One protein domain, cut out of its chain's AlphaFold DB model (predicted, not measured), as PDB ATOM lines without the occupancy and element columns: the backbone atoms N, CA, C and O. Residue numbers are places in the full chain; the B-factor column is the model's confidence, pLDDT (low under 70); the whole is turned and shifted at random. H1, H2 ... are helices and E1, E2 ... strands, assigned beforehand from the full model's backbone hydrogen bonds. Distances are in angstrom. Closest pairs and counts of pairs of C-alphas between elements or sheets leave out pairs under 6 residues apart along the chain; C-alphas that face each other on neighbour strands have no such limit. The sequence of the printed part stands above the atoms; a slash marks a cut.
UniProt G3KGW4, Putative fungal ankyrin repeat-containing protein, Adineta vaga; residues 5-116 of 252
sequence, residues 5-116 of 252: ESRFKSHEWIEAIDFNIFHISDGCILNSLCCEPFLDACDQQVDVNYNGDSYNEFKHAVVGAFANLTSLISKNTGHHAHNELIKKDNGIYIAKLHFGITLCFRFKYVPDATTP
ATOM      1  N   GLU A   5      87.415  55.746  44.456       37.06
ATOM      2  CA  GLU A   5      87.394  55.481  45.905       37.06
ATOM      3  C   GLU A   5      88.777  55.123  46.461       37.06
ATOM      4  O   GLU A   5      89.167  55.608  47.516       37.06
ATOM      5  N   SER A   6      89.576  54.344  45.721       40.84
ATOM      6  CA  SER A   6      90.952  54.021  46.138       40.84
ATOM      7  C   SER A   6      91.893  55.226  46.120       40.84
ATOM      8  O   SER A   6      92.957  55.184  46.733       40.84
ATOM      9  N   ARG A   7      91.507  56.294  45.413       41.38
ATOM     10  CA  ARG A   7      92.293  57.519  45.285       41.38
ATOM     11  C   ARG A   7      91.975  58.534  46.365       41.38
ATOM     12  O   ARG A   7      92.827  59.375  46.590       41.38
ATOM     13  N   PHE A   8      90.821  58.467  47.028       43.59
ATOM     14  CA  PHE A   8      90.406  59.426  48.052       43.59
ATOM     15  C   PHE A   8      90.357  58.758  49.426       43.59
ATOM     16  O   PHE A   8      89.359  58.151  49.803       43.59
ATOM     17  N   LYS A   9      91.429  58.912  50.205       50.59
ATOM     18  CA  LYS A   9      91.475  58.488  51.611       50.59
ATOM     19  C   LYS A   9      91.436  59.699  52.537       50.59
ATOM     20  O   LYS A   9      92.323  59.920  53.358       50.59
ATOM     21  N   SER A  10      90.392  60.507  52.383       50.31
ATOM     22  CA  SER A  10      90.243  61.765  53.115       50.31
ATOM     23  C   SER A  10      90.211  61.584  54.636       50.31
ATOM     24  O   SER A  10      90.700  62.453  55.354       50.31
ATOM     25  N   HIS A  11      89.701  60.451  55.132       52.44
ATOM     26  CA  HIS A  11      89.619  60.186  56.571       52.44
ATOM     27  C   HIS A  11      91.009  60.096  57.229       52.44
ATOM     28  O   HIS A  11      91.206  60.652  58.304       52.44
ATOM     29  N   GLU A  12      91.993  59.475  56.567       56.16
ATOM     30  CA  GLU A  12      93.324  59.251  57.151       56.16
ATOM     31  C   GLU A  12      94.099  60.579  57.314       56.16
ATOM     32  O   GLU A  12      94.895  60.734  58.238       56.16
ATOM     33  N   TRP A  13      93.839  61.571  56.451       57.81
ATOM     34  CA  TRP A  13      94.395  62.928  56.573       57.81
ATOM     35  C   TRP A  13      93.722  63.748  57.671       57.81
ATOM     36  O   TRP A  13      94.406  64.475  58.393       57.81
ATOM     37  N   ILE A  14      92.399  63.612  57.802       57.12
ATOM     38  CA  ILE A  14      91.628  64.238  58.882       57.12
ATOM     39  C   ILE A  14      92.076  63.703  60.244       57.12
ATOM     40  O   ILE A  14      92.121  64.456  61.206       57.12
ATOM     41  N   GLU A  15      92.471  62.436  60.325       64.19
ATOM     42  CA  GLU A  15      93.024  61.844  61.548       64.19
ATOM     43  C   GLU A  15      94.487  62.235  61.804       64.19
ATOM     44  O   GLU A  15      94.945  62.230  62.947       64.19
ATOM     45  N   ALA A  16      95.242  62.577  60.757       69.50
ATOM     46  CA  ALA A  16      96.646  62.953  60.888       69.50
ATOM     47  C   ALA A  16      96.841  64.362  61.472       69.50
ATOM     48  O   ALA A  16      97.856  64.600  62.134       69.50
ATOM     49  N   ILE A  17      95.890  65.276  61.247       69.56
ATOM     50  CA  ILE A  17      95.871  66.634  61.807       69.56
ATOM     51  C   ILE A  17      94.727  66.724  62.813       69.56
ATOM     52  O   ILE A  17      93.570  66.562  62.451       69.56
ATOM     53  N   ASP A  18      95.028  67.052  64.069       70.94
ATOM     54  CA  ASP A  18      93.978  67.239  65.070       70.94
ATOM     55  C   ASP A  18      93.218  68.556  64.834       70.94
ATOM     56  O   ASP A  18      93.588  69.629  65.322       70.94
ATOM     57  N   PHE A  19      92.136  68.476  64.064       65.12
ATOM     58  CA  PHE A  19      91.266  69.615  63.772       65.12
ATOM     59  C   PHE A  19      90.404  70.062  64.966       65.12
ATOM     60  O   PHE A  19      89.661  71.033  64.853       65.12
ATOM     61  N   ASN A  20      90.514  69.416  66.134       61.59
ATOM     62  CA  ASN A  20      89.917  69.959  67.359       61.59
ATOM     63  C   ASN A  20      90.723  71.138  67.922       61.59
ATOM     64  O   ASN A  20      90.177  71.959  68.661       61.59
ATOM     65  N   ILE A  21      92.011  71.217  67.578       66.94
ATOM     66  CA  ILE A  21      92.938  72.266  68.032       66.94
ATOM     67  C   ILE A  21      93.441  73.147  66.882       66.94
ATOM     68  O   ILE A  21      93.815  74.303  67.094       66.94
ATOM     69  N   PHE A  22      93.431  72.620  65.657       68.19
ATOM     70  CA  PHE A  22      93.786  73.340  64.443       68.19
ATOM     71  C   PHE A  22      92.545  73.699  63.626       68.19
ATOM     72  O   PHE A  22      91.670  72.867  63.430       68.19
ATOM     73  N   HIS A  23      92.504  74.906  63.066       68.25
ATOM     74  CA  HIS A  23      91.491  75.289  62.081       68.25
ATOM     75  C   HIS A  23      92.147  75.745  60.782       68.25
ATOM     76  O   HIS A  23      93.183  76.411  60.793       68.25
ATOM     77  N   ILE A  24      91.535  75.397  59.655       66.06
ATOM     78  CA  ILE A  24      91.958  75.889  58.345       66.06
ATOM     79  C   ILE A  24      91.406  77.300  58.195       66.06
ATOM     80  O   ILE A  24      90.228  77.541  58.439       66.06
ATOM     81  N   SER A  25      92.267  78.236  57.823       59.12
ATOM     82  CA  SER A  25      91.880  79.635  57.616       59.12
ATOM     83  C   SER A  25      91.980  80.089  56.170       59.12
ATOM     84  O   SER A  25      91.302  81.042  55.796       59.12
ATOM     85  N   ASP A  26      92.804  79.415  55.365       53.72
ATOM     86  CA  ASP A  26      92.927  79.661  53.932       53.72
ATOM     87  C   ASP A  26      93.490  78.419  53.221       53.72
ATOM     88  O   ASP A  26      94.125  77.562  53.842       53.72
ATOM     89  N   GLY A  27      93.281  78.341  51.909       53.53
ATOM     90  CA  GLY A  27      93.735  77.240  51.061       53.53
ATOM     91  C   GLY A  27      92.753  76.073  50.934       53.53
ATOM     92  O   GLY A  27      91.686  76.046  51.540       53.53
ATOM     93  N   CYS A  28      93.110  75.100  50.093       56.47
ATOM     94  CA  CYS A  28      92.299  73.914  49.812       56.47
ATOM     95  C   CYS A  28      93.151  72.647  49.930       56.47
ATOM     96  O   CYS A  28      94.271  72.596  49.431       56.47
ATOM     97  N   ILE A  29      92.594  71.615  50.565       54.47
ATOM     98  CA  ILE A  29      93.261  70.338  50.868       54.47
ATOM     99  C   ILE A  29      93.057  69.332  49.710       54.47
ATOM    100  O   ILE A  29      93.115  68.126  49.917       54.47
ATOM    101  N   LEU A  30      92.813  69.774  48.471       49.41
ATOM    102  CA  LEU A  30      92.345  68.882  47.399       49.41
ATOM    103  C   LEU A  30      93.344  67.764  47.036       49.41
ATOM    104  O   LEU A  30      92.929  66.618  46.907       49.41
ATOM    105  N   ASN A  31      94.647  68.062  46.910       45.22
ATOM    106  CA  ASN A  31      95.663  67.041  46.589       45.22
ATOM    107  C   ASN A  31      96.053  66.201  47.799       45.22
ATOM    108  O   ASN A  31      96.460  65.051  47.657       45.22
ATOM    109  N   SER A  32      95.963  66.785  48.989       45.00
ATOM    110  CA  SER A  32      96.293  66.112  50.241       45.00
ATOM    111  C   SER A  32      95.371  64.932  50.493       45.00
ATOM    112  O   SER A  32      95.832  63.894  50.925       45.00
ATOM    113  N   LEU A  33      94.089  65.008  50.135       46.34
ATOM    114  CA  LEU A  33      93.166  63.884  50.343       46.34
ATOM    115  C   LEU A  33      93.369  62.727  49.347       46.34
ATOM    116  O   LEU A  33      92.659  61.719  49.445       46.34
ATOM    117  N   CYS A  34      94.311  62.856  48.406       48.06
ATOM    118  CA  CYS A  34      94.509  61.894  47.336       48.06
ATOM    119  C   CYS A  34      95.727  60.979  47.554       48.06
ATOM    120  O   CYS A  34      96.811  61.423  47.924       48.06
ATOM    121  N   CYS A  35      95.576  59.683  47.264       47.03
ATOM    122  CA  CYS A  35      96.699  58.738  47.209       47.03
ATOM    123  C   CYS A  35      97.597  58.969  45.979       47.03
ATOM    124  O   CYS A  35      98.766  58.595  45.996       47.03
ATOM    125  N   GLU A  36      97.056  59.598  44.931       48.75
ATOM    126  CA  GLU A  36      97.774  60.036  43.732       48.75
ATOM    127  C   GLU A  36      97.451  61.515  43.473       48.75
ATOM    128  O   GLU A  36      96.277  61.884  43.510       48.75
ATOM    129  N   PRO A  37      98.444  62.371  43.200       45.47
ATOM    130  CA  PRO A  37      98.224  63.799  43.026       45.47
ATOM    131  C   PRO A  37      97.490  64.109  41.724       45.47
ATOM    132  O   PRO A  37      97.678  63.434  40.708       45.47
ATOM    133  N   PHE A  38      96.727  65.201  41.715       48.88
ATOM    134  CA  PHE A  38      96.341  65.821  40.456       48.88
ATOM    135  C   PHE A  38      97.589  66.463  39.843       48.88
ATOM    136  O   PHE A  38      98.110  67.439  40.373       48.88
ATOM    137  N   LEU A  39      98.077  65.903  38.733       44.84
ATOM    138  CA  LEU A  39      99.292  66.369  38.049       44.84
ATOM    139  C   LEU A  39      99.211  67.842  37.604       44.84
ATOM    140  O   LEU A  39     100.244  68.487  37.456       44.84
ATOM    141  N   ASP A  40      97.995  68.366  37.431       42.97
ATOM    142  CA  ASP A  40      97.739  69.738  36.983       42.97
ATOM    143  C   ASP A  40      97.603  70.746  38.137       42.97
ATOM    144  O   ASP A  40      97.538  71.957  37.910       42.97
ATOM    145  N   ALA A  41      97.551  70.273  39.384       49.28
ATOM    146  CA  ALA A  41      97.433  71.150  40.534       49.28
ATOM    147  C   ALA A  41      98.812  71.733  40.876       49.28
ATOM    148  O   ALA A  41      99.718  71.029  41.319       49.28
ATOM    149  N   CYS A  42      98.949  73.042  40.659       52.47
ATOM    150  CA  CYS A  42     100.078  73.840  41.135       52.47
ATOM    151  C   CYS A  42     100.252  73.702  42.658       52.47
ATOM    152  O   CYS A  42      99.308  73.298  43.341       52.47
ATOM    153  N   ASP A  43     101.429  74.088  43.173       63.53
ATOM    154  CA  ASP A  43     101.741  74.097  44.608       63.53
ATOM    155  C   ASP A  43     100.542  74.596  45.436       63.53
ATOM    156  O   ASP A  43     100.081  75.731  45.284       63.53
ATOM    157  N   GLN A  44     100.005  73.721  46.287       65.00
ATOM    158  CA  GLN A  44      98.844  74.016  47.120       65.00
ATOM    159  C   GLN A  44      99.331  74.513  48.468       65.00
ATOM    160  O   GLN A  44     100.015  73.785  49.181       65.00
ATOM    161  N   GLN A  45      98.960  75.733  48.843       73.12
ATOM    162  CA  GLN A  45      99.210  76.247  50.183       73.12
ATOM    163  C   GLN A  45      97.929  76.188  51.016       73.12
ATOM    164  O   GLN A  45      96.866  76.586  50.543       73.12
ATOM    165  N   VAL A  46      98.046  75.713  52.256       72.00
ATOM    166  CA  VAL A  46      96.959  75.648  53.238       72.00
ATOM    167  C   VAL A  46      97.431  76.292  54.532       72.00
ATOM    168  O   VAL A  46      98.424  75.864  55.117       72.00
ATOM    169  N   ASP A  47      96.708  77.302  54.997       73.25
ATOM    170  CA  ASP A  47      97.019  78.005  56.236       73.25
ATOM    171  C   ASP A  47      96.210  77.398  57.386       73.25
ATOM    172  O   ASP A  47      94.978  77.472  57.425       73.25
ATOM    173  N   VAL A  48      96.928  76.810  58.342       77.00
ATOM    174  CA  VAL A  48      96.386  76.095  59.497       77.00
ATOM    175  C   VAL A  48      96.739  76.866  60.762       77.00
ATOM    176  O   VAL A  48      97.901  77.131  61.054       77.00
ATOM    177  N   ASN A  49      95.748  77.228  61.555       78.56
ATOM    178  CA  ASN A  49      95.940  78.058  62.733       78.56
ATOM    179  C   ASN A  49      95.643  77.263  64.001       78.56
ATOM    180  O   ASN A  49      94.619  76.587  64.102       78.56
ATOM    181  N   TYR A  50      96.513  77.404  64.992       80.50
ATOM    182  CA  TYR A  50      96.299  76.917  66.347       80.50
ATOM    183  C   TYR A  50      95.837  78.070  67.231       80.50
ATOM    184  O   TYR A  50      96.548  79.071  67.360       80.50
ATOM    185  N   ASN A  51      94.663  77.918  67.838       71.00
ATOM    186  CA  ASN A  51      94.134  78.866  68.812       71.00
ATOM    187  C   ASN A  51      94.320  78.276  70.209       71.00
ATOM    188  O   ASN A  51      93.584  77.373  70.593       71.00
ATOM    189  N   GLY A  52      95.283  78.793  70.962       74.44
ATOM    190  CA  GLY A  52      95.528  78.348  72.330       74.44
ATOM    191  C   GLY A  52      96.424  79.316  73.082       74.44
ATOM    192  O   GLY A  52      96.879  80.324  72.536       74.44
ATOM    193  N   ASP A  53      96.684  79.015  74.345       79.44
ATOM    194  CA  ASP A  53      97.495  79.839  75.240       79.44
ATOM    195  C   ASP A  53      98.958  79.362  75.336       79.44
ATOM    196  O   ASP A  53      99.838  80.127  75.740       79.44
ATOM    197  N   SER A  54      99.251  78.137  74.890       87.12
ATOM    198  CA  SER A  54     100.563  77.500  75.009       87.12
ATOM    199  C   SER A  54     101.277  77.325  73.664       87.12
ATOM    200  O   SER A  54     100.948  76.472  72.836       87.12
ATOM    201  N   TYR A  55     102.354  78.091  73.457       89.06
ATOM    202  CA  TYR A  55     103.220  77.931  72.280       89.06
ATOM    203  C   TYR A  55     103.960  76.578  72.265       89.06
ATOM    204  O   TYR A  55     104.279  76.039  71.201       89.06
ATOM    205  N   ASN A  56     104.245  76.010  73.441       90.88
ATOM    206  CA  ASN A  56     104.874  74.694  73.536       90.88
ATOM    207  C   ASN A  56     103.922  73.594  73.057       90.88
ATOM    208  O   ASN A  56     104.349  72.716  72.307       90.88
ATOM    209  N   GLU A  57     102.642  73.669  73.425       88.81
ATOM    210  CA  GLU A  57     101.616  72.743  72.932       88.81
ATOM    211  C   GLU A  57     101.431  72.865  71.425       88.81
ATOM    212  O   GLU A  57     101.481  71.852  70.732       88.81
ATOM    213  N   PHE A  58     101.359  74.092  70.897       90.56
ATOM    214  CA  PHE A  58     101.369  74.331  69.453       90.56
ATOM    215  C   PHE A  58     102.545  73.634  68.758       90.56
ATOM    216  O   PHE A  58     102.356  72.888  67.796       90.56
ATOM    217  N   LYS A  59     103.773  73.827  69.256       92.81
ATOM    218  CA  LYS A  59     104.970  73.188  68.691       92.81
ATOM    219  C   LYS A  59     104.855  71.662  68.703       92.81
ATOM    220  O   LYS A  59     105.215  71.025  67.712       92.81
ATOM    221  N   HIS A  60     104.392  71.077  69.806       93.00
ATOM    222  CA  HIS A  60     104.197  69.631  69.908       93.00
ATOM    223  C   HIS A  60     103.136  69.130  68.922       93.00
ATOM    224  O   HIS A  60     103.383  68.147  68.221       93.00
ATOM    225  N   ALA A  61     102.017  69.841  68.805       89.38
ATOM    226  CA  ALA A  61     100.927  69.509  67.899       89.38
ATOM    227  C   ALA A  61     101.364  69.554  66.426       89.38
ATOM    228  O   ALA A  61     101.084  68.622  65.675       89.38
ATOM    229  N   VAL A  62     102.127  70.576  66.017       92.19
ATOM    230  CA  VAL A  62     102.659  70.680  64.645       92.19
ATOM    231  C   VAL A  62     103.607  69.527  64.317       92.19
ATOM    232  O   VAL A  62     103.509  68.930  63.246       92.19
ATOM    233  N   VAL A  63     104.533  69.201  65.225       93.56
ATOM    234  CA  VAL A  63     105.486  68.098  65.013       93.56
ATOM    235  C   VAL A  63     104.753  66.759  64.921       93.56
ATOM    236  O   VAL A  63     105.083  65.950  64.053       93.56
ATOM    237  N   GLY A  64     103.741  66.543  65.768       91.00
ATOM    238  CA  GLY A  64     102.882  65.359  65.720       91.00
ATOM    239  C   GLY A  64     102.123  65.245  64.399       91.00
ATOM    240  O   GLY A  64     102.219  64.218  63.727       91.00
ATOM    241  N   ALA A  65     101.460  66.324  63.973       87.69
ATOM    242  CA  ALA A  65     100.742  66.370  62.703       87.69
ATOM    243  C   ALA A  65     101.669  66.067  61.514       87.69
ATOM    244  O   ALA A  65     101.365  65.216  60.679       87.69
ATOM    245  N   PHE A  66     102.851  66.688  61.465       90.94
ATOM    246  CA  PHE A  66     103.830  66.437  60.405       90.94
ATOM    247  C   PHE A  66     104.324  64.981  60.370       90.94
ATOM    248  O   PHE A  66     104.464  64.398  59.289       90.94
ATOM    249  N   ALA A  67     104.578  64.378  61.536       89.31
ATOM    250  CA  ALA A  67     104.999  62.982  61.632       89.31
ATOM    251  C   ALA A  67     103.903  62.021  61.143       89.31
ATOM    252  O   ALA A  67     104.189  61.109  60.362       89.31
ATOM    253  N   ASN A  68     102.649  62.267  61.538       84.81
ATOM    254  CA  ASN A  68     101.494  61.479  61.108       84.81
ATOM    255  C   ASN A  68     101.303  61.556  59.591       84.81
ATOM    256  O   ASN A  68     101.228  60.524  58.922       84.81
ATOM    257  N   LEU A  69     101.325  62.770  59.034       81.62
ATOM    258  CA  LEU A  69     101.220  63.008  57.593       81.62
ATOM    259  C   LEU A  69     102.358  62.336  56.820       81.62
ATOM    260  O   LEU A  69     102.134  61.699  55.793       81.62
ATOM    261  N   THR A  70     103.585  62.403  57.335       83.12
ATOM    262  CA  THR A  70     104.735  61.750  56.698       83.12
ATOM    263  C   THR A  70     104.618  60.231  56.714       83.12
ATOM    264  O   THR A  70     104.906  59.587  55.701       83.12
ATOM    265  N   SER A  71     104.163  59.648  57.827       83.00
ATOM    266  CA  SER A  71     103.901  58.207  57.923       83.00
ATOM    267  C   SER A  71     102.839  57.769  56.916       83.00
ATOM    268  O   SER A  71     103.034  56.791  56.193       83.00
ATOM    269  N   LEU A  72     101.750  58.533  56.822       76.50
ATOM    270  CA  LEU A  72     100.647  58.289  55.903       76.50
ATOM    271  C   LEU A  72     101.100  58.308  54.436       76.50
ATOM    272  O   LEU A  72     100.866  57.355  53.693       76.50
ATOM    273  N   ILE A  73     101.822  59.357  54.035       73.75
ATOM    274  CA  ILE A  73     102.352  59.500  52.673       73.75
ATOM    275  C   ILE A  73     103.349  58.375  52.361       73.75
ATOM    276  O   ILE A  73     103.311  57.796  51.275       73.75
ATOM    277  N   SER A  74     104.220  58.021  53.312       75.62
ATOM    278  CA  SER A  74     105.228  56.969  53.120       75.62
ATOM    279  C   SER A  74     104.601  55.592  52.896       75.62
ATOM    280  O   SER A  74     105.081  54.845  52.044       75.62
ATOM    281  N   LYS A  75     103.508  55.273  53.609       72.69
ATOM    282  CA  LYS A  75     102.744  54.027  53.416       72.69
ATOM    283  C   LYS A  75     102.177  53.909  52.000       72.69
ATOM    284  O   LYS A  75     102.155  52.813  51.453       72.69
ATOM    285  N   ASN A  76     101.752  55.027  51.415       64.69
ATOM    286  CA  ASN A  76     101.088  55.045  50.112       64.69
ATOM    287  C   ASN A  76     102.065  55.172  48.927       64.69
ATOM    288  O   ASN A  76     101.743  54.728  47.831       64.69
ATOM    289  N   THR A  77     103.256  55.749  49.128       64.50
ATOM    290  CA  THR A  77     104.204  56.079  48.037       64.50
ATOM    291  C   THR A  77     105.476  55.228  48.003       64.50
ATOM    292  O   THR A  77     106.309  55.407  47.118       64.50
ATOM    293  N   GLY A  78     105.658  54.297  48.946       57.78
ATOM    294  CA  GLY A  78     106.740  53.310  48.873       57.78
ATOM    295  C   GLY A  78     108.160  53.882  49.003       57.78
ATOM    296  O   GLY A  78     109.080  53.308  48.433       57.78
ATOM    297  N   HIS A  79     108.336  54.961  49.785       54.03
ATOM    298  CA  HIS A  79     109.615  55.571  50.223       54.03
ATOM    299  C   HIS A  79     110.221  56.734  49.407       54.03
ATOM    300  O   HIS A  79     111.293  57.213  49.772       54.03
ATOM    301  N   HIS A  80     109.552  57.272  48.382       56.03
ATOM    302  CA  HIS A  80     110.089  58.402  47.589       56.03
ATOM    303  C   HIS A  80     109.525  59.790  47.943       56.03
ATOM    304  O   HIS A  80     109.762  60.768  47.231       56.03
ATOM    305  N   ALA A  81     108.807  59.911  49.059       66.38
ATOM    306  CA  ALA A  81     108.229  61.174  49.489       66.38
ATOM    307  C   ALA A  81     109.266  62.092  50.153       66.38
ATOM    308  O   ALA A  81     109.734  61.824  51.260       66.38
ATOM    309  N   HIS A  82     109.599  63.208  49.501       75.81
ATOM    310  CA  HIS A  82     110.321  64.293  50.159       75.81
ATOM    311  C   HIS A  82     109.331  65.180  50.920       75.81
ATOM    312  O   HIS A  82     108.610  65.970  50.315       75.81
ATOM    313  N   ASN A  83     109.338  65.054  52.246       84.44
ATOM    314  CA  ASN A  83     108.650  65.968  53.154       84.44
ATOM    315  C   ASN A  83     109.691  66.781  53.938       84.44
ATOM    316  O   ASN A  83     110.770  66.278  54.252       84.44
ATOM    317  N   GLU A  84     109.373  68.024  54.273       92.81
ATOM    318  CA  GLU A  84     110.246  68.947  54.997       92.81
ATOM    319  C   GLU A  84     109.411  69.768  55.986       92.81
ATOM    320  O   GLU A  84     108.353  70.282  55.627       92.81
ATOM    321  N   LEU A  85     109.892  69.934  57.221       94.06
ATOM    322  CA  LEU A  85     109.294  70.839  58.203       94.06
ATOM    323  C   LEU A  85     110.270  71.976  58.517       94.06
ATOM    324  O   LEU A  85     111.325  71.760  59.110       94.06
ATOM    325  N   ILE A  86     109.894  73.197  58.150       94.94
ATOM    326  CA  ILE A  86     110.706  74.403  58.320       94.94
ATOM    327  C   ILE A  86     110.106  75.255  59.434       94.94
ATOM    328  O   ILE A  86     108.955  75.680  59.353       94.94
ATOM    329  N   LYS A  87     110.909  75.588  60.445       93.19
ATOM    330  CA  LYS A  87     110.548  76.598  61.448       93.19
ATOM    331  C   LYS A  87     110.944  77.993  60.954       93.19
ATOM    332  O   LYS A  87     112.073  78.187  60.509       93.19
ATOM    333  N   LYS A  88     110.036  78.965  61.056       90.69
ATOM    334  CA  LYS A  88     110.287  80.390  60.781       90.69
ATOM    335  C   LYS A  88     110.330  81.200  62.081       90.69
ATOM    336  O   LYS A  88     109.795  80.773  63.106       90.69
ATOM    337  N   ASP A  89     110.922  82.391  62.022       74.38
ATOM    338  CA  ASP A  89     111.233  83.216  63.202       74.38
ATOM    339  C   ASP A  89     110.001  83.792  63.935       74.38
ATOM    340  O   ASP A  89     110.113  84.217  65.079       74.38
ATOM    341  N   ASN A  90     108.802  83.706  63.346       77.00
ATOM    342  CA  ASN A  90     107.564  84.298  63.881       77.00
ATOM    343  C   ASN A  90     106.571  83.274  64.461       77.00
ATOM    344  O   ASN A  90     105.362  83.491  64.417       77.00
ATOM    345  N   GLY A  91     107.048  82.124  64.941       79.75
ATOM    346  CA  GLY A  91     106.150  81.076  65.444       79.75
ATOM    347  C   GLY A  91     105.291  80.437  64.348       79.75
ATOM    348  O   GLY A  91     104.184  79.974  64.611       79.75
ATOM    349  N   ILE A  92     105.809  80.430  63.117       90.06
ATOM    350  CA  ILE A  92     105.200  79.778  61.957       90.06
ATOM    351  C   ILE A  92     106.013  78.531  61.626       90.06
ATOM    352  O   ILE A  92     107.249  78.570  61.605       90.06
ATOM    353  N   TYR A  93     105.319  77.441  61.330       94.50
ATOM    354  CA  TYR A  93     105.909  76.217  60.811       94.50
ATOM    355  C   TYR A  93     105.372  75.946  59.413       94.50
ATOM    356  O   TYR A  93     104.170  75.995  59.187       94.50
ATOM    357  N   ILE A  94     106.266  75.655  58.476       92.94
ATOM    358  CA  ILE A  94     105.916  75.324  57.099       92.94
ATOM    359  C   ILE A  94     106.233  73.851  56.889       92.94
ATOM    360  O   ILE A  94     107.405  73.472  56.883       92.94
ATOM    361  N   ALA A  95     105.204  73.028  56.733       90.06
ATOM    362  CA  ALA A  95     105.339  71.642  56.325       90.06
ATOM    363  C   ALA A  95     105.173  71.555  54.810       90.06
ATOM    364  O   ALA A  95     104.067  71.690  54.294       90.06
ATOM    365  N   LYS A  96     106.270  71.320  54.098       88.69
ATOM    366  CA  LYS A  96     106.217  70.921  52.696       88.69
ATOM    367  C   LYS A  96     106.059  69.417  52.652       88.69
ATOM    368  O   LYS A  96     106.873  68.680  53.205       88.69
ATOM    369  N   LEU A  97     104.998  68.970  52.025       80.31
ATOM    370  CA  LEU A  97     104.670  67.573  51.865       80.31
ATOM    371  C   LEU A  97     104.883  67.191  50.406       80.31
ATOM    372  O   LEU A  97     104.982  68.035  49.510       80.31
ATOM    373  N   HIS A  98     104.945  65.890  50.171       73.31
ATOM    374  CA  HIS A  98     104.957  65.339  48.834       73.31
ATOM    375  C   HIS A  98     103.771  65.874  48.014       73.31
ATOM    376  O   HIS A  98     102.745  66.259  48.573       73.31
ATOM    377  N   PHE A  99     103.922  65.896  46.688       67.62
ATOM    378  CA  PHE A  99     102.902  66.396  45.757       67.62
ATOM    379  C   PHE A  99     102.615  67.908  45.795       67.62
ATOM    380  O   PHE A  99     101.522  68.340  45.432       67.62
ATOM    381  N   GLY A 100     103.595  68.719  46.205       69.19
ATOM    382  CA  GLY A 100     103.497  70.183  46.125       69.19
ATOM    383  C   GLY A 100     102.550  70.794  47.159       69.19
ATOM    384  O   GLY A 100     102.107  71.926  47.001       69.19
ATOM    385  N   ILE A 101     102.213  70.064  48.224       75.50
ATOM    386  CA  ILE A 101     101.354  70.577  49.294       75.50
ATOM    387  C   ILE A 101     102.224  71.269  50.341       75.50
ATOM    388  O   ILE A 101     103.195  70.708  50.840       75.50
ATOM    389  N   THR A 102     101.848  72.482  50.714       84.31
ATOM    390  CA  THR A 102     102.498  73.290  51.739       84.31
ATOM    391  C   THR A 102     101.479  73.634  52.817       84.31
ATOM    392  O   THR A 102     100.541  74.385  52.569       84.31
ATOM    393  N   LEU A 103     101.666  73.116  54.029       86.06
ATOM    394  CA  LEU A 103     100.870  73.503  55.193       86.06
ATOM    395  C   LEU A 103     101.616  74.570  55.998       86.06
ATOM    396  O   LEU A 103     102.742  74.353  56.449       86.06
ATOM    397  N   CYS A 104     100.975  75.711  56.207       89.62
ATOM    398  CA  CYS A 104     101.484  76.835  56.978       89.62
ATOM    399  C   CYS A 104     100.789  76.872  58.340       89.62
ATOM    400  O   CYS A 104      99.702  77.425  58.477       89.62
ATOM    401  N   PHE A 105     101.430  76.302  59.357       89.25
ATOM    402  CA  PHE A 105     100.941  76.303  60.730       89.25
ATOM    403  C   PHE A 105     101.291  77.613  61.440       89.25
ATOM    404  O   PHE A 105     102.470  77.972  61.526       89.25
ATOM    405  N   ARG A 106     100.296  78.306  61.998       89.81
ATOM    406  CA  ARG A 106     100.478  79.574  62.723       89.81
ATOM    407  C   ARG A 106      99.926  79.484  64.140       89.81
ATOM    408  O   ARG A 106      98.835  78.962  64.361       89.81
ATOM    409  N   PHE A 107     100.664  80.044  65.091       87.38
ATOM    410  CA  PHE A 107     100.197  80.213  66.462       87.38
ATOM    411  C   PHE A 107      99.395  81.507  66.610       87.38
ATOM    412  O   PHE A 107      99.887  82.586  66.269       87.38
ATOM    413  N   LYS A 108      98.191  81.412  67.175       81.19
ATOM    414  CA  LYS A 108      97.395  82.562  67.598       81.19
ATOM    415  C   LYS A 108      97.131  82.451  69.095       81.19
ATOM    416  O   LYS A 108      96.389  81.576  69.535       81.19
ATOM    417  N   TYR A 109      97.740  83.355  69.859       79.50
ATOM    418  CA  TYR A 109      97.529  83.418  71.299       79.50
ATOM    419  C   TYR A 109      96.090  83.841  71.602       79.50
ATOM    420  O   TYR A 109      95.668  84.936  71.217       79.50
ATOM    421  N   VAL A 110      95.355  82.973  72.290       71.81
ATOM    422  CA  VAL A 110      94.011  83.248  72.801       71.81
ATOM    423  C   VAL A 110      94.020  82.898  74.294       71.81
ATOM    424  O   VAL A 110      94.030  81.712  74.623       71.81
ATOM    425  N   PRO A 111      94.096  83.892  75.201       59.00
ATOM    426  CA  PRO A 111      94.126  83.641  76.640       59.00
ATOM    427  C   PRO A 111      92.823  82.984  77.104       59.00
ATOM    428  O   PRO A 111      91.755  83.300  76.577       59.00
ATOM    429  N   ASP A 112      92.926  82.071  78.073       58.97
ATOM    430  CA  ASP A 112      91.805  81.302  78.629       58.97
ATOM    431  C   ASP A 112      90.991  80.545  77.571       58.97
ATOM    432  O   ASP A 112      89.785  80.332  77.722       58.97
ATOM    433  N   ALA A 113      91.645  80.122  76.484       54.44
ATOM    434  CA  ALA A 113      91.063  79.194  75.530       54.44
ATOM    435  C   ALA A 113      90.825  77.843  76.223       54.44
ATOM    436  O   ALA A 113      91.620  76.914  76.123       54.44
ATOM    437  N   THR A 114      89.705  77.718  76.933       47.34
ATOM    438  CA  THR A 114      89.145  76.436  77.348       47.34
ATOM    439  C   THR A 114      88.734  75.724  76.067       47.34
ATOM    440  O   THR A 114      87.634  75.953  75.563       47.34
ATOM    441  N   THR A 115      89.626  74.969  75.426       40.47
ATOM    442  CA  THR A 115      89.264  74.344  74.149       40.47
ATOM    443  C   THR A 115      88.011  73.468  74.339       40.47
ATOM    444  O   THR A 115      87.944  72.725  75.320       40.47
ATOM    445  N   PRO A 116      87.030  73.545  73.417       40.97
ATOM    446  CA  PRO A 116      87.366  73.664  72.009       40.97
ATOM    447  C   PRO A 116      86.541  74.677  71.194       40.97
ATOM    448  O   PRO A 116      85.311  74.674  71.188       40.97
TER     449      PRO A 116
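AT A GLANCE: This is residues 5 to 116 of the 252 residues of the protein "Putative fungal ankyrin repeat-containing protein" of Adineta vaga (UniProt G3KGW4). A strongly twisted five-stranded sheet has one long helix, H2, lying over one face and running along its strands; the short H1 packs on residues 65 to 72 of H2, off the sheet. The 112 printed residues hold two named helices and five named strands, along the chain H1 E1 E2 H2 E3 E4 E5; the sheet's order is E1 E2 E5 E4 E3, mixed. The class is mixed, helices and strands, in two layers, a helix on one face of a sheet. The whole is compact, with a radius of gyration of the C-alphas of 14.0 A and spans of 42 by 28 by 23 A.

IN THESE COORDINATES: H1 is residues 10 to 16, its C-alpha 10 at (90.243, 61.765, 53.115). E1 is 22 to 27, E2 44 to 52, 25.8 A long, and H2 55 to 77, 32.7 A long. E3 is 84 to 88, E4 92 to 97, and E5 101 to 109, 25.8 A long, ending with C-alpha 109 at (97.529, 83.418, 71.299).

HOW THE PARTS SIT: E2 and E5 are parallel, with N 46 and O 102 2.8 A apart. The hairpin E1 and E2 has N 25 and O 47 at 2.8 A. E3, E4 and E5 form a meander, each strand the antiparallel neighbour of the one before, with N 86 and O 94 at 2.8 A and N 95 and O 103 at 2.8 A. E2, H2, E3 is a split strand-helix-strand unit, two strands running the same way with E5 and E4 between them; its crossover is right-handed. H2 is over E5 and E4 at a height over the sheet of 8.9 A; the closest C-alphas of H2 and E5, Phe 58 and Phe 107, are 6.7 A apart. H1 touches H2 at a steep tilt of 44 degrees, opposite ways; the closest C-alphas, Ala 16 and Asn 68, are 5.1 A apart. In H1 and H2 every O i to N i+4 pair is within hydrogen-bond range.

THE WHOLE: The two C-alphas farthest apart, Leu 39 and Asp 112, are 43.9 A apart. The printed part has no cut; E1 to E2 is a long link. Mean pLDDT of the printed part is 70.1, with 53 residues under 70, among them 5 to 17 and 19 to 44.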